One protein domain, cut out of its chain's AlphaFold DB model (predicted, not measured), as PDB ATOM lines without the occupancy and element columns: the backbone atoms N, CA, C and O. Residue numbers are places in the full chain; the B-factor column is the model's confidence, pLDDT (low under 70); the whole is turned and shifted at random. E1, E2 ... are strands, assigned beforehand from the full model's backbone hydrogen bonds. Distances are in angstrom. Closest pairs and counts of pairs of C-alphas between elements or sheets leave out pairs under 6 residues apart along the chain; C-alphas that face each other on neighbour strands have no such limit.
ATOM      1  N   THR A 125     -30.647  18.770 153.112       80.00
ATOM      2  CA  THR A 125     -31.895  18.866 152.355       80.00
ATOM      3  C   THR A 125     -32.994  18.048 153.022       80.00
ATOM      4  O   THR A 125     -32.713  17.201 153.856       80.00
ATOM      5  N   ASP A 126     -34.233  18.386 152.690       86.56
ATOM      6  CA  ASP A 126     -35.395  17.507 152.821       86.56
ATOM      7  C   ASP A 126     -35.685  17.084 151.378       86.56
ATOM      8  O   ASP A 126     -36.272  17.845 150.598       86.56
ATOM      9  N   ALA A 127     -35.017  16.019 150.947       87.50
ATOM     10  CA  ALA A 127     -34.959  15.634 149.550       87.50
ATOM     11  C   ALA A 127     -36.247  14.952 149.094       87.50
ATOM     12  O   ALA A 127     -36.597  15.120 147.926       87.50
ATOM     13  N   ASP A 128     -36.980  14.266 149.967       90.62
ATOM     14  CA  ASP A 128     -38.277  13.666 149.636       90.62
ATOM     15  C   ASP A 128     -39.505  14.545 149.960       90.62
ATOM     16  O   ASP A 128     -40.618  14.240 149.513       90.62
ATOM     17  N   ALA A 129     -39.277  15.694 150.607       91.38
ATOM     18  CA  ALA A 129     -40.252  16.729 150.936       91.38
ATOM     19  C   ALA A 129     -41.312  16.309 151.968       91.38
ATOM     20  O   ALA A 129     -42.465  16.764 151.896       91.38
ATOM     21  N   ASP A 130     -40.944  15.467 152.929       90.38
ATOM     22  CA  ASP A 130     -41.838  15.024 153.995       90.38
ATOM     23  C   ASP A 130     -41.750  15.852 155.297       90.38
ATOM     24  O   ASP A 130     -42.557  15.680 156.225       90.38
ATOM     25  N   GLY A 131     -40.829  16.820 155.335       89.38
ATOM     26  CA  GLY A 131     -40.576  17.712 156.461       89.38
ATOM     27  C   GLY A 131     -39.533  17.197 157.456       89.38
ATOM     28  O   GLY A 131     -39.269  17.887 158.454       89.38
ATOM     29  N   LYS A 132     -38.957  16.015 157.232       90.25
ATOM     30  CA  LYS A 132     -37.790  15.482 157.936       90.25
ATOM     31  C   LYS A 132     -36.541  15.709 157.089       90.25
ATOM     32  O   LYS A 132     -36.586  16.191 155.969       90.25
ATOM     33  N   LYS A 133     -35.389  15.593 157.738       88.12
ATOM     34  CA  LYS A 133     -34.081  15.881 157.143       88.12
ATOM     35  C   LYS A 133     -33.110  14.850 157.662       88.12
ATOM     36  O   LYS A 133     -33.124  14.591 158.868       88.12
ATOM     37  N   ALA A 134     -32.246  14.329 156.805       83.38
ATOM     38  CA  ALA A 134     -31.102  13.538 157.246       83.38
ATOM     39  C   ALA A 134     -30.136  14.392 158.109       83.38
ATOM     40  O   ALA A 134     -30.287  15.617 158.223       83.38
ATOM     41  N   PHE A 135     -29.111  13.769 158.706       77.00
ATOM     42  CA  PHE A 135     -28.011  14.450 159.419       77.00
ATOM     43  C   PHE A 135     -28.368  15.183 160.731       77.00
ATOM     44  O   PHE A 135     -27.553  15.955 161.247       77.00
ATOM     45  N   ILE A 136     -29.554  14.981 161.304       75.81
ATOM     46  CA  ILE A 136     -29.935  15.559 162.607       75.81
ATOM     47  C   ILE A 136     -30.373  14.462 163.579       75.81
ATOM     48  O   ILE A 136     -30.776  13.383 163.166       75.81
ATOM     49  N   ASP A 137     -30.288  14.717 164.887       70.25
ATOM     50  CA  ASP A 137     -30.789  13.771 165.895       70.25
ATOM     51  C   ASP A 137     -32.297  13.551 165.695       70.25
ATOM     52  O   ASP A 137     -33.066  14.518 165.703       70.25
ATOM     53  N   LYS A 138     -32.707  12.287 165.505       75.50
ATOM     54  CA  LYS A 138     -34.066  11.899 165.070       75.50
ATOM     55  C   LYS A 138     -34.474  12.532 163.734       75.50
ATOM     56  O   LYS A 138     -35.633  12.920 163.546       75.50
ATOM     57  N   GLY A 139     -33.480  12.714 162.873       83.81
ATOM     58  CA  GLY A 139     -33.643  13.054 161.473       83.81
ATOM     59  C   GLY A 139     -34.235  11.897 160.689       83.81
ATOM     60  O   GLY A 139     -34.580  10.864 161.249       83.81
ATOM     61  N   ASP A 140     -34.384  12.119 159.399       91.44
ATOM     62  CA  ASP A 140     -34.910  11.129 158.477       91.44
ATOM     63  C   ASP A 140     -34.015   9.882 158.408       91.44
ATOM     64  O   ASP A 140     -32.791  10.026 158.434       91.44
ATOM     65  N   CYS A 141     -34.609   8.688 158.325       92.69
ATOM     66  CA  CYS A 141     -33.886   7.442 158.060       92.69
ATOM     67  C   CYS A 141     -33.880   7.067 156.567       92.69
ATOM     68  O   CYS A 141     -33.082   6.227 156.151       92.69
ATOM     69  N   ASN A 142     -34.698   7.715 155.735       93.44
ATOM     70  CA  ASN A 142     -34.629   7.584 154.285       93.44
ATOM     71  C   ASN A 142     -35.038   8.899 153.612       93.44
ATOM     72  O   ASN A 142     -36.165   9.040 153.180       93.44
ATOM     73  N   ASP A 143     -34.087   9.804 153.396       91.25
ATOM     74  CA  ASP A 143     -34.292  11.087 152.707       91.25
ATOM     75  C   ASP A 143     -34.211  10.936 151.166       91.25
ATOM     76  O   ASP A 143     -33.749  11.824 150.442       91.25
ATOM     77  N   THR A 144     -34.556   9.769 150.605       90.19
ATOM     78  CA  THR A 144     -34.455   9.537 149.154       90.19
ATOM     79  C   THR A 144     -35.786   9.747 148.436       90.19
ATOM     80  O   THR A 144     -36.817   9.174 148.771       90.19
ATOM     81  N   LEU A 145     -35.758  10.482 147.319       88.88
ATOM     82  CA  LEU A 145     -36.936  10.777 146.482       88.88
ATOM     83  C   LEU A 145     -37.748   9.553 146.011       88.88
ATOM     84  O   LEU A 145     -38.884   9.709 145.564       88.88
ATOM     85  N   ALA A 146     -37.147   8.361 145.984       86.50
ATOM     86  CA  ALA A 146     -37.771   7.179 145.398       86.50
ATOM     87  C   ALA A 146     -38.944   6.658 146.243       86.50
ATOM     88  O   ALA A 146     -39.977   6.286 145.681       86.50
ATOM     89  N   ASP A 147     -38.774   6.623 147.563       88.56
ATOM     90  CA  ASP A 147     -39.749   6.100 148.528       88.56
ATOM     91  C   ASP A 147     -39.616   6.682 149.947       88.56
ATOM     92  O   ASP A 147     -40.424   6.336 150.806       88.56
ATOM     93  N   GLY A 148     -38.653   7.577 150.177       91.38
ATOM     94  CA  GLY A 148     -38.362   8.185 151.474       91.38
ATOM     95  C   GLY A 148     -39.541   8.901 152.112       91.38
ATOM     96  O   GLY A 148     -39.829   8.693 153.278       91.38
ATOM     97  N   ALA A 149     -40.375   9.575 151.311       93.88
ATOM     98  CA  ALA A 149     -41.476  10.381 151.842       93.88
ATOM     99  C   ALA A 149     -42.517   9.599 152.676       93.88
ATOM    100  O   ALA A 149     -43.396  10.205 153.300       93.88
ATOM    101  N   ALA A 150     -42.495   8.262 152.654       94.31
ATOM    102  CA  ALA A 150     -43.281   7.408 153.544       94.31
ATOM    103  C   ALA A 150     -42.493   6.909 154.773       94.31
ATOM    104  O   ALA A 150     -43.115   6.728 155.815       94.31
ATOM    105  N   ILE A 151     -41.172   6.783 154.665       95.31
ATOM    106  CA  ILE A 151     -40.237   6.191 155.626       95.31
ATOM    107  C   ILE A 151     -39.577   7.317 156.426       95.31
ATOM    108  O   ILE A 151     -38.630   7.931 155.955       95.31
ATOM    109  N   LYS A 152     -40.124   7.643 157.601       94.38
ATOM    110  CA  LYS A 152     -39.679   8.788 158.407       94.38
ATOM    111  C   LYS A 152     -39.990   8.601 159.891       94.38
ATOM    112  O   LYS A 152     -40.997   7.974 160.225       94.38
ATOM    113  N   PRO A 153     -39.302   9.323 160.796       93.62
ATOM    114  CA  PRO A 153     -39.597   9.273 162.223       93.62
ATOM    115  C   PRO A 153     -41.074   9.518 162.568       93.62
ATOM    116  O   PRO A 153     -41.585  10.645 162.435       93.62
ATOM    117  N   GLY A 154     -41.730   8.482 163.094       90.00
ATOM    118  CA  GLY A 154     -43.131   8.500 163.521       90.00
ATOM    119  C   GLY A 154     -44.160   8.374 162.393       90.00
ATOM    120  O   GLY A 154     -45.298   8.831 162.569       90.00
ATOM    121  N   ALA A 155     -43.778   7.808 161.244       94.38
ATOM    122  CA  ALA A 155     -44.726   7.335 160.241       94.38
ATOM    123  C   ALA A 155     -45.647   6.229 160.797       94.38
ATOM    124  O   ALA A 155     -45.607   5.867 161.970       94.38
ATOM    125  N   THR A 156     -46.580   5.756 159.971       94.94
ATOM    126  CA  THR A 156     -47.395   4.584 160.317       94.94
ATOM    127  C   THR A 156     -46.790   3.369 159.647       94.94
ATOM    128  O   THR A 156     -46.782   3.338 158.421       94.94
ATOM    129  N   GLU A 157     -46.399   2.392 160.454       95.31
ATOM    130  CA  GLU A 157     -45.845   1.120 159.995       95.31
ATOM    131  C   GLU A 157     -46.821   0.332 159.104       95.31
ATOM    132  O   GLU A 157     -48.003   0.146 159.450       95.31
ATOM    133  N   ASP A 158     -46.334  -0.144 157.955       95.19
ATOM    134  CA  ASP A 158     -46.980  -1.185 157.158       95.19
ATOM    135  C   ASP A 158     -46.381  -2.543 157.535       95.19
ATOM    136  O   ASP A 158     -45.306  -2.899 157.084       95.19
ATOM    137  N   GLU A 159     -47.132  -3.351 158.294       95.88
ATOM    138  CA  GLU A 159     -46.713  -4.671 158.813       95.88
ATOM    139  C   GLU A 159     -46.369  -5.737 157.729       95.88
ATOM    140  O   GLU A 159     -46.334  -6.940 158.024       95.88
ATOM    141  N   THR A 160     -46.254  -5.359 156.452       94.81
ATOM    142  CA  THR A 160     -46.091  -6.280 155.321       94.81
ATOM    143  C   THR A 160     -45.127  -5.826 154.222       94.81
ATOM    144  O   THR A 160     -45.012  -6.539 153.212       94.81
ATOM    145  N   ASN A 161     -44.479  -4.669 154.356       95.31
ATOM    146  CA  ASN A 161     -43.662  -4.090 153.288       95.31
ATOM    147  C   ASN A 161     -42.157  -4.409 153.414       95.31
ATOM    148  O   ASN A 161     -41.432  -4.171 152.440       95.31
ATOM    149  N   LEU A 162     -41.742  -5.040 154.522       96.69
ATOM    150  CA  LEU A 162     -40.364  -5.386 154.882       96.69
ATOM    151  C   LEU A 162     -39.471  -4.168 155.168       96.69
ATOM    152  O   LEU A 162     -38.260  -4.264 154.983       96.69
ATOM    153  N   VAL A 163     -40.045  -3.035 155.567       96.50
ATOM    154  CA  VAL A 163     -39.343  -1.770 155.820       96.50
ATOM    155  C   VAL A 163     -39.731  -1.249 157.195       96.50
ATOM    156  O   VAL A 163     -40.873  -1.400 157.587       96.50
ATOM    157  N   ASP A 164     -38.784  -0.638 157.894       95.69
ATOM    158  CA  ASP A 164     -39.016   0.209 159.064       95.69
ATOM    159  C   ASP A 164     -39.525   1.570 158.572       95.69
ATOM    160  O   ASP A 164     -38.738   2.418 158.139       95.69
ATOM    161  N   ASP A 165     -40.846   1.757 158.523       96.25
ATOM    162  CA  ASP A 165     -41.438   2.993 158.011       96.25
ATOM    163  C   ASP A 165     -41.307   4.135 159.026       96.25
ATOM    164  O   ASP A 165     -41.262   5.305 158.629       96.25
ATOM    165  N   ASP A 166     -41.296   3.835 160.326       94.75
ATOM    166  CA  ASP A 166     -41.341   4.839 161.390       94.75
ATOM    167  C   ASP A 166     -39.982   5.202 162.024       94.75
ATOM    168  O   ASP A 166     -39.925   6.092 162.890       94.75
ATOM    169  N   CYS A 167     -38.902   4.619 161.494       93.50
ATOM    170  CA  CYS A 167     -37.499   4.787 161.869       93.50
ATOM    171  C   CYS A 167     -37.208   4.425 163.336       93.50
ATOM    172  O   CYS A 167     -36.438   5.125 164.014       93.50
ATOM    173  N   ASP A 168     -37.844   3.383 163.873       91.81
ATOM    174  CA  ASP A 168     -37.662   2.959 165.266       91.81
ATOM    175  C   ASP A 168     -36.713   1.760 165.468       91.81
ATOM    176  O   ASP A 168     -36.494   1.306 166.611       91.81
ATOM    177  N   GLY A 169     -36.107   1.295 164.375       90.19
ATOM    178  CA  GLY A 169     -35.181   0.172 164.291       90.19
ATOM    179  C   GLY A 169     -35.875  -1.186 164.163       90.19
ATOM    180  O   GLY A 169     -35.274  -2.209 164.519       90.19
ATOM    181  N   LYS A 170     -37.147  -1.224 163.758       93.56
ATOM    182  CA  LYS A 170     -37.908  -2.455 163.526       93.56
ATOM    183  C   LYS A 170     -38.671  -2.307 162.219       93.56
ATOM    184  O   LYS A 170     -39.367  -1.335 162.040       93.56
ATOM    185  N   ALA A 171     -38.526  -3.289 161.337       95.81
ATOM    186  CA  ALA A 171     -39.390  -3.412 160.174       95.81
ATOM    187  C   ALA A 171     -40.589  -4.316 160.482       95.81
ATOM    188  O   ALA A 171     -40.447  -5.376 161.125       95.81
ATOM    189  N   ASP A 172     -41.744  -3.940 159.940       96.00
ATOM    190  CA  ASP A 172     -43.020  -4.646 160.022       96.00
ATOM    191  C   ASP A 172     -43.469  -4.958 161.472       96.00
ATOM    192  O   ASP A 172     -44.072  -6.015 161.738       96.00
ATOM    193  N   GLU A 173     -43.141  -4.127 162.466       95.50
ATOM    194  CA  GLU A 173     -43.675  -4.316 163.813       95.50
ATOM    195  C   GLU A 173     -45.168  -3.996 163.871       95.50
ATOM    196  O   GLU A 173     -45.713  -3.161 163.157       95.50
ATOM    197  N   ASN A 174     -45.885  -4.691 164.755       94.12
ATOM    198  CA  ASN A 174     -47.314  -4.424 164.855       94.12
ATOM    199  C   ASN A 174     -47.599  -3.077 165.528       94.12
ATOM    200  O   ASN A 174     -46.768  -2.533 166.250       94.12
ATOM    201  N   ALA A 175     -48.847  -2.615 165.457       91.38
ATOM    202  CA  ALA A 175     -49.290  -1.369 166.100       91.38
ATOM    203  C   ALA A 175     -49.102  -1.280 167.644       91.38
ATOM    204  O   ALA A 175     -49.554  -0.319 168.273       91.38
ATOM    205  N   GLN A 176     -48.555  -2.301 168.314       92.75
ATOM    206  CA  GLN A 176     -48.125  -2.262 169.719       92.75
ATOM    207  C   GLN A 176     -46.595  -2.189 169.861       92.75
ATOM    208  O   GLN A 176     -46.092  -2.363 170.974       92.75
ATOM    209  N   ASN A 177     -45.882  -1.921 168.764       91.81
ATOM    210  CA  ASN A 177     -44.432  -1.900 168.660       91.81
ATOM    211  C   ASN A 177     -43.806  -3.242 169.088       91.81
ATOM    212  O   ASN A 177     -42.921  -3.329 169.947       91.81
ATOM    213  N   VAL A 178     -44.372  -4.339 168.574       94.06
ATOM    214  CA  VAL A 178     -43.840  -5.692 168.774       94.06
ATOM    215  C   VAL A 178     -43.212  -6.153 167.473       94.06
ATOM    216  O   VAL A 178     -43.938  -6.357 166.501       94.06
ATOM    217  N   ALA A 179     -41.891  -6.350 167.505       93.94
ATOM    218  CA  ALA A 179     -41.071  -6.732 166.359       93.94
ATOM    219  C   ALA A 179     -41.675  -7.870 165.523       93.94
ATOM    220  O   ALA A 179     -42.253  -8.826 166.067       93.94
ATOM    221  N   SER A 180     -41.459  -7.787 164.209       94.94
ATOM    222  CA  SER A 180     -41.839  -8.823 163.260       94.94
ATOM    223  C   SER A 180     -41.268 -10.193 163.646       94.94
ATOM    224  O   SER A 180     -40.197 -10.335 164.237       94.94
ATOM    225  N   THR A 181     -42.009 -11.247 163.309       95.94
ATOM    226  CA  THR A 181     -41.544 -12.640 163.459       95.94
ATOM    227  C   THR A 181     -41.082 -13.238 162.133       95.94
ATOM    228  O   THR A 181     -40.805 -14.437 162.059       95.94
ATOM    229  N   ASN A 182     -41.004 -12.414 161.083       95.81
ATOM    230  CA  ASN A 182     -40.531 -12.819 159.771       95.81
ATOM    231  C   ASN A 182     -39.019 -13.079 159.797       95.81
ATOM    232  O   ASN A 182     -38.218 -12.158 159.889       95.81
ATOM    233  N   THR A 183     -38.637 -14.354 159.718       96.62
ATOM    234  CA  THR A 183     -37.234 -14.799 159.659       96.62
ATOM    235  C   THR A 183     -36.757 -15.057 158.228       96.62
ATOM    236  O   THR A 183     -35.793 -15.801 158.029       96.62
ATOM    237  N   THR A 184     -37.512 -14.610 157.227       97.00
ATOM    238  CA  THR A 184     -37.076 -14.679 155.832       97.00
ATOM    239  C   THR A 184     -36.083 -13.552 155.630       97.00
ATOM    240  O   THR A 184     -36.432 -12.430 155.936       97.00
ATOM    241  N   ASP A 185     -34.888 -13.891 155.166       97.12
ATOM    242  CA  ASP A 185     -33.881 -12.965 154.642       97.12
ATOM    243  C   ASP A 185     -34.188 -12.822 153.148       97.12
ATOM    244  O   ASP A 185     -33.886 -13.725 152.349       97.12
ATOM    245  N   ALA A 186     -34.995 -11.821 152.806       97.12
ATOM    246  CA  ALA A 186     -35.506 -11.652 151.461       97.12
ATOM    247  C   ALA A 186     -34.448 -11.042 150.536       97.12
ATOM    248  O   ALA A 186     -34.372 -11.477 149.381       97.12
ATOM    249  N   ASP A 187     -33.614 -10.118 151.005       96.88
ATOM    250  CA  ASP A 187     -32.588  -9.477 150.180       96.88
ATOM    251  C   ASP A 187     -31.237 -10.222 150.102       96.88
ATOM    252  O   ASP A 187     -30.467 -10.008 149.152       96.88
ATOM    253  N   GLY A 188     -31.006 -11.182 151.001       96.94
ATOM    254  CA  GLY A 188     -29.863 -12.087 151.016       96.94
ATOM    255  C   GLY A 188     -28.621 -11.559 151.737       96.94
ATOM    256  O   GLY A 188     -27.520 -12.051 151.441       96.94
ATOM    257  N   ASP A 189     -28.744 -10.569 152.617       95.88
ATOM    258  CA  ASP A 189     -27.615  -9.963 153.322       95.88
ATOM    259  C   ASP A 189     -27.259 -10.629 154.670       95.88
ATOM    260  O   ASP A 189     -26.192 -10.365 155.248       95.88
ATOM    261  N   GLY A 190     -28.091 -11.581 155.105       96.31
ATOM    262  CA  GLY A 190     -27.937 -12.350 156.334       96.31
ATOM    263  C   GLY A 190     -28.789 -11.863 157.507       96.31
ATOM    264  O   GLY A 190     -28.738 -12.506 158.567       96.31
ATOM    265  N   PHE A 191     -29.550 -10.783 157.334       97.06
ATOM    266  CA  PHE A 191     -30.543 -10.288 158.277       97.06
ATOM    267  C   PHE A 191     -31.963 -10.491 157.721       97.06
ATOM    268  O   PHE A 191     -32.188 -11.087 156.682       97.06
ATOM    269  N   SER A 192     -32.940 -10.225 158.569       96.81
ATOM    270  CA  SER A 192     -34.375 -10.368 158.332       96.81
ATOM    271  C   SER A 192     -35.071  -9.407 159.293       96.81
ATOM    272  O   SER A 192     -34.467  -9.076 160.332       96.81
ATOM    273  N   PRO A 193     -36.341  -9.037 159.067       96.50
ATOM    274  CA  PRO A 193     -37.062  -8.146 159.973       96.50
ATOM    275  C   PRO A 193     -37.048  -8.647 161.427       96.50
ATOM    276  O   PRO A 193     -36.790  -7.897 162.367       96.50
ATOM    277  N   ALA A 194     -37.181  -9.964 161.646       95.44
ATOM    278  CA  ALA A 194     -37.122 -10.558 162.989       95.44
ATOM    279  C   ALA A 194     -35.750 -10.459 163.683       95.44
ATOM    280  O   ALA A 194     -35.639 -10.722 164.885       95.44
ATOM    281  N   THR A 195     -34.694 -10.135 162.939       95.00
ATOM    282  CA  THR A 195     -33.329  -9.944 163.446       95.00
ATOM    283  C   THR A 195     -32.877  -8.482 163.434       95.00
ATOM    284  O   THR A 195     -31.716  -8.229 163.752       95.00
ATOM    285  N   GLY A 196     -33.791  -7.546 163.150       93.38
ATOM    286  CA  GLY A 196     -33.553  -6.100 163.189       93.38
ATOM    287  C   GLY A 196     -33.220  -5.464 161.841       93.38
ATOM    288  O   GLY A 196     -32.719  -4.351 161.833       93.38
ATOM    289  N   ASP A 197     -33.443  -6.164 160.730       96.56
ATOM    290  CA  ASP A 197     -33.324  -5.557 159.403       96.56
ATOM    291  C   ASP A 197     -34.373  -4.457 159.217       96.56
ATOM    292  O   ASP A 197     -35.549  -4.704 159.491       96.56
ATOM    293  N   CYS A 198     -33.938  -3.264 158.811       95.25
ATOM    294  CA  CYS A 198     -34.794  -2.099 158.607       95.25
ATOM    295  C   CYS A 198     -35.292  -1.963 157.160       95.25
ATOM    296  O   CYS A 198     -36.221  -1.201 156.915       95.25
ATOM    297  N   ASP A 199     -34.725  -2.686 156.192       96.19
ATOM    298  CA  ASP A 199     -35.259  -2.751 154.829       96.19
ATOM    299  C   ASP A 199     -34.827  -4.073 154.196       96.19
ATOM    300  O   ASP A 199     -33.801  -4.133 153.544       96.19
ATOM    301  N   ASP A 200     -35.633  -5.125 154.312       96.75
ATOM    302  CA  ASP A 200     -35.313  -6.456 153.769       96.75
ATOM    303  C   ASP A 200     -35.837  -6.623 152.318       96.75
ATOM    304  O   ASP A 200     -36.192  -7.705 151.836       96.75
ATOM    305  N   ARG A 201     -35.979  -5.527 151.555       95.69
ATOM    306  CA  ARG A 201     -36.497  -5.596 150.175       95.69
ATOM    307  C   ARG A 201     -35.401  -5.960 149.175       95.69
ATOM    308  O   ARG A 201     -34.426  -5.235 148.966       95.69
ATOM    309  N   VAL A 202     -35.643  -7.016 148.391       95.31
ATOM    310  CA  VAL A 202     -34.765  -7.438 147.280       95.31
ATOM    311  C   VAL A 202     -34.389  -6.270 146.360       95.31
ATOM    312  O   VAL A 202     -35.239  -5.672 145.698       95.31
ATOM    313  N   GLY A 203     -33.083  -6.035 146.217       88.19
ATOM    314  CA  GLY A 203     -32.520  -5.064 145.275       88.19
ATOM    315  C   GLY A 203     -32.339  -3.648 145.826       88.19
ATOM    316  O   GLY A 203     -31.732  -2.837 145.127       88.19
ATOM    317  N   LYS A 204     -32.808  -3.375 147.050       85.88
ATOM    318  CA  LYS A 204     -32.552  -2.127 147.785       85.88
ATOM    319  C   LYS A 204     -31.932  -2.399 149.161       85.88
ATOM    320  O   LYS A 204     -30.920  -1.785 149.484       85.88
ATOM    321  N   GLY A 205     -32.491  -3.371 149.874       89.81
ATOM    322  CA  GLY A 205     -32.227  -3.659 151.272       89.81
ATOM    323  C   GLY A 205     -30.819  -4.094 151.635       89.81
ATOM    324  O   GLY A 205     -30.289  -3.654 152.636       89.81
ATOM    325  N   ALA A 206     -30.126  -4.828 150.757       93.94
ATOM    326  CA  ALA A 206     -28.907  -5.550 151.153       93.94
ATOM    327  C   ALA A 206     -27.724  -4.676 151.639       93.94
ATOM    328  O   ALA A 206     -26.674  -5.193 152.043       93.94
ATOM    329  N   ALA A 207     -27.825  -3.348 151.530       92.88
ATOM    330  CA  ALA A 207     -26.887  -2.390 152.114       92.88
ATOM    331  C   ALA A 207     -27.335  -1.840 153.486       92.88
ATOM    332  O   ALA A 207     -26.463  -1.429 154.246       92.88
ATOM    333  N   LEU A 208     -28.627  -1.887 153.798       94.62
ATOM    334  CA  LEU A 208     -29.316  -1.344 154.967       94.62
ATOM    335  C   LEU A 208     -29.529  -2.474 155.977       94.62
ATOM    336  O   LEU A 208     -30.412  -3.297 155.806       94.62
ATOM    337  N   LYS A 209     -28.649  -2.591 156.975       94.38
ATOM    338  CA  LYS A 209     -28.711  -3.710 157.931       94.38
ATOM    339  C   LYS A 209     -28.138  -3.337 159.287       94.38
ATOM    340  O   LYS A 209     -27.229  -2.511 159.330       94.38
ATOM    341  N   PRO A 210     -28.492  -4.049 160.370       93.75
ATOM    342  CA  PRO A 210     -27.894  -3.844 161.683       93.75
ATOM    343  C   PRO A 210     -26.361  -3.796 161.664       93.75
ATOM    344  O   PRO A 210     -25.684  -4.798 161.406       93.75
ATOM    345  N   GLY A 211     -25.804  -2.632 162.004       87.88
ATOM    346  CA  GLY A 211     -24.355  -2.423 162.056       87.88
ATOM    347  C   GLY A 211     -23.672  -2.384 160.684       87.88
ATOM    348  O   GLY A 211     -22.478  -2.698 160.591       87.88
ATOM    349  N   GLY A 212     -24.419  -2.038 159.631       89.56
ATOM    350  CA  GLY A 212     -23.890  -1.628 158.335       89.56
ATOM    351  C   GLY A 212     -22.897  -0.462 158.435       89.56
ATOM    352  O   GLY A 212     -22.597   0.061 159.505       89.56
ATOM    353  N   VAL A 213     -22.287  -0.102 157.306       87.12
ATOM    354  CA  VAL A 213     -21.393   1.063 157.251       87.12
ATOM    355  C   VAL A 213     -22.163   2.202 156.629       87.12
ATOM    356  O   VAL A 213     -22.507   2.101 155.454       87.12
ATOM    357  N   GLU A 214     -22.325   3.284 157.379       86.69
ATOM    358  CA  GLU A 214     -22.968   4.478 156.855       86.69
ATOM    359  C   GLU A 214     -22.211   5.101 155.674       86.69
ATOM    360  O   GLU A 214     -20.980   5.275 155.694       86.69
ATOM    361  N   ILE A 215     -22.967   5.469 154.643       85.19
ATOM    362  CA  ILE A 215     -22.510   6.073 153.402       85.19
ATOM    363  C   ILE A 215     -22.990   7.522 153.355       85.19
ATOM    364  O   ILE A 215     -23.959   7.863 152.695       85.19
ATOM    365  N   CYS A 216     -22.202   8.409 153.959       81.88
ATOM    366  CA  CYS A 216     -22.493   9.840 153.977       81.88
ATOM    367  C   CYS A 216     -22.918  10.415 152.604       81.88
ATOM    368  O   CYS A 216     -22.121  10.462 151.655       81.88
ATOM    369  N   GLY A 217     -24.120  10.979 152.561       80.12
ATOM    370  CA  GLY A 217     -24.731  11.656 151.426       80.12
ATOM    371  C   GLY A 217     -25.627  10.779 150.552       80.12
ATOM    372  O   GLY A 217     -26.073  11.294 149.518       80.12
ATOM    373  N   ASP A 218     -25.868   9.511 150.903       84.56
ATOM    374  CA  ASP A 218     -26.816   8.652 150.184       84.56
ATOM    375  C   ASP A 218     -28.266   8.799 150.684       84.56
ATOM    376  O   ASP A 218     -29.183   8.460 149.933       84.56
ATOM    377  N   GLY A 219     -28.460   9.415 151.858       88.56
ATOM    378  CA  GLY A 219     -29.765   9.677 152.453       88.56
ATOM    379  C   GLY A 219     -30.443   8.435 153.022       88.56
ATOM    380  O   GLY A 219     -31.651   8.477 153.218       88.56
ATOM    381  N   LEU A 220     -29.720   7.336 153.247       91.44
ATOM    382  CA  LEU A 220     -30.261   6.083 153.767       91.44
ATOM    383  C   LEU A 220     -29.601   5.736 155.104       91.44
ATOM    384  O   LEU A 220     -28.388   5.819 155.223       91.44
ATOM    385  N   ASP A 221     -30.390   5.276 156.071       92.38
ATOM    386  CA  ASP A 221     -29.895   4.634 157.290       92.38
ATOM    387  C   ASP A 221     -29.319   3.255 156.934       92.38
ATOM    388  O   ASP A 221     -30.048   2.275 156.749       92.38
ATOM    389  N   ASN A 222     -28.000   3.178 156.737       92.75
ATOM    390  CA  ASN A 222     -27.360   1.944 156.297       92.75
ATOM    391  C   ASN A 222     -27.099   0.971 157.453       92.75
ATOM    392  O   ASN A 222     -26.829  -0.209 157.194       92.75
ATOM    393  N   ASP A 223     -27.120   1.444 158.702       91.75
ATOM    394  CA  ASP A 223     -26.813   0.645 159.886       91.75
ATOM    395  C   ASP A 223     -28.017   0.325 160.795       91.75
ATOM    396  O   ASP A 223     -27.850  -0.401 161.789       91.75
ATOM    397  N   CYS A 224     -29.218   0.730 160.365       92.00
ATOM    398  CA  CYS A 224     -30.527   0.490 160.975       92.00
ATOM    399  C   CYS A 224     -30.613   0.994 162.419       92.00
ATOM    400  O   CYS A 224     -31.054   0.278 163.328       92.00
ATOM    401  N   ASP A 225     -30.137   2.210 162.664       88.25
ATOM    402  CA  ASP A 225     -30.127   2.813 163.995       88.25
ATOM    403  C   ASP A 225     -30.982   4.094 164.117       88.25
ATOM    404  O   ASP A 225     -30.893   4.830 165.120       88.25
ATOM    405  N   GLY A 226     -31.843   4.298 163.118       88.44
ATOM    406  CA  GLY A 226     -32.984   5.202 163.063       88.44
ATOM    407  C   GLY A 226     -32.702   6.567 162.439       88.44
ATOM    408  O   GLY A 226     -33.556   7.449 162.538       88.44
ATOM    409  N   VAL A 227     -31.510   6.806 161.879       88.12
ATOM    410  CA  VAL A 227     -31.139   8.111 161.300       88.12
ATOM    411  C   VAL A 227     -30.149   7.932 160.152       88.12
ATOM    412  O   VAL A 227     -29.065   7.404 160.364       88.12
ATOM    413  N   ALA A 228     -30.457   8.499 158.987       89.75
ATOM    414  CA  ALA A 228     -29.557   8.517 157.845       89.75
ATOM    415  C   ALA A 228     -28.402   9.523 157.996       89.75
ATOM    416  O   ALA A 228     -28.510  10.599 158.608       89.75
ATOM    417  N   ASP A 229     -27.308   9.185 157.333       87.00
ATOM    418  CA  ASP A 229     -26.068   9.916 157.180       87.00
ATOM    419  C   ASP A 229     -25.390  10.323 158.504       87.00
ATOM    420  O   ASP A 229     -25.001  11.481 158.735       87.00
ATOM    421  N   ARG A 230     -25.194   9.343 159.389       83.50
ATOM    422  CA  ARG A 230     -24.435   9.465 160.647       83.50
ATOM    423  C   ARG A 230     -23.077   8.754 160.643       83.50
ATOM    424  O   ARG A 230     -22.679   8.018 159.758       83.50
ATOM    425  N   SER A 231     -22.262   9.049 161.637       74.56
ATOM    426  CA  SER A 231     -20.936   8.468 161.810       74.56
ATOM    427  C   SER A 231     -20.623   8.323 163.286       74.56
ATOM    428  O   SER A 231     -21.199   9.014 164.119       74.56
ATOM    429  N   VAL A 232     -19.677   7.456 163.626       71.56
ATOM    430  CA  VAL A 232     -19.165   7.333 164.992       71.56
ATOM    431  C   VAL A 232     -17.832   8.064 165.116       71.56
ATOM    432  O   VAL A 232     -16.880   7.797 164.378       71.56
ATOM    433  N   ASP A 233     -17.747   9.000 166.057       68.69
ATOM    434  CA  ASP A 233     -16.503   9.697 166.360       68.69
ATOM    435  C   ASP A 233     -15.469   8.747 167.003       68.69
ATOM    436  O   ASP A 233     -15.760   7.618 167.409       68.69
ATOM    437  N   GLY A 234     -14.218   9.202 167.137       57.50
ATOM    438  CA  GLY A 234     -13.143   8.408 167.754       57.50
ATOM    439  C   GLY A 234     -13.360   8.055 169.237       57.50
ATOM    440  O   GLY A 234     -12.561   7.306 169.802       57.50
ATOM    441  N   SER A 235     -14.410   8.590 169.865       74.06
ATOM    442  CA  SER A 235     -14.848   8.289 171.233       74.06
ATOM    443  C   SER A 235     -16.068   7.356 171.271       74.06
ATOM    444  O   SER A 235     -16.498   6.982 172.363       74.06
ATOM    445  N   GLY A 236     -16.597   6.955 170.110       70.56
ATOM    446  CA  GLY A 236     -17.774   6.102 169.970       70.56
ATOM    447  C   GLY A 236     -19.109   6.844 170.068       70.56
ATOM    448  O   GLY A 236     -20.132   6.188 170.245       70.56
ATOM    449  N   ASN A 237     -19.125   8.180 169.986       74.12
ATOM    450  CA  ASN A 237     -20.376   8.932 169.911       74.12
ATOM    451  C   ASN A 237     -20.866   8.973 168.470       74.12
ATOM    452  O   ASN A 237     -20.095   9.268 167.561       74.12
ATOM    453  N   VAL A 238     -22.159   8.759 168.285       71.62
ATOM    454  CA  VAL A 238     -22.819   8.983 167.005       71.62
ATOM    455  C   VAL A 238     -22.937  10.489 166.756       71.62
ATOM    456  O   VAL A 238     -23.428  11.236 167.602       71.62
ATOM    457  N   THR A 239     -22.496  10.930 165.587       74.44
ATOM    458  CA  THR A 239     -22.537  12.308 165.099       74.44
ATOM    459  C   THR A 239     -22.928  12.307 163.630       74.44
ATOM    460  O   THR A 239     -22.512  11.413 162.907       74.44
ATOM    461  N   ALA A 240     -23.648  13.316 163.153       77.75
ATOM    462  CA  ALA A 240     -23.933  13.451 161.727       77.75
ATOM    463  C   ALA A 240     -22.650  13.463 160.877       77.75
ATOM    464  O   ALA A 240     -21.643  14.059 161.279       77.75
ATOM    465  N   CYS A 241     -22.701  12.855 159.690       82.94
ATOM    466  CA  CYS A 241     -21.660  12.999 158.683       82.94
ATOM    467  C   CYS A 241     -21.381  14.486 158.446       82.94
ATOM    468  O   CYS A 241     -22.291  15.283 158.222       82.94
ATOM    469  N   SER A 242     -20.109  14.873 158.546       86.81
ATOM    470  CA  SER A 242     -19.727  16.270 158.396       86.81
ATOM    471  C   SER A 242     -19.297  16.564 156.962       86.81
ATOM    472  O   SER A 242     -18.419  15.864 156.444       86.81
ATOM    473  N   PRO A 243     -19.787  17.650 156.331       89.31
ATOM    474  CA  PRO A 243     -19.217  18.126 155.075       89.31
ATOM    475  C   PRO A 243     -17.761  18.581 155.259       89.31
ATOM    476  O   PRO A 243     -17.025  18.691 154.281       89.31
TER     477      PRO A 243
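AT A GLANCE: This is residues 125 to 243 of the 464 residues of the protein "Putative metal-binding motif-containing protein" of Deltaproteobacteria bacterium (UniProt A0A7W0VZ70). There is little regular structure here: a rounded body of loops and turns, wound by residues 125 to 229, has one small hairpin, E1 and E2, close to the last printed residues and toward one end of the longest axis. The printed part has 119 residues with no named helix and two named strands, E1 then E2, paired antiparallel. The class is all strand, but the named elements hold only 6 residues. The whole is compact, with a radius of gyration of the C-alphas of 13.2 A and spans of 38 by 30 by 27 A.

HOW THE PARTS SIT: E1, residues 230 to 232, and E2, residues 238 to 240, form a hairpin, antiparallel with 140 degrees between their directions. C-alphas 231 and 239 face each other at 5.3 A. N 231 and O 239 are within hydrogen-bond range at 2.7 A, as are N 239 and O 231 at 2.7 A.

IN THESE COORDINATES: E1 begins at C-alpha 230 (-24.435, 9.465, 160.647) and measures 7.2 A. E2 measures 7.0 A and ends at C-alpha 240 (-23.933, 13.451, 161.727).

THE WHOLE: The C-alphas farthest apart, those of Thr 181 and Pro 243, are 38.9 A apart. The printed part has no cut, and the link from E1 to E2 is tight. Mean pLDDT of the printed part is 89.7; residues 233 to 234 are under 70.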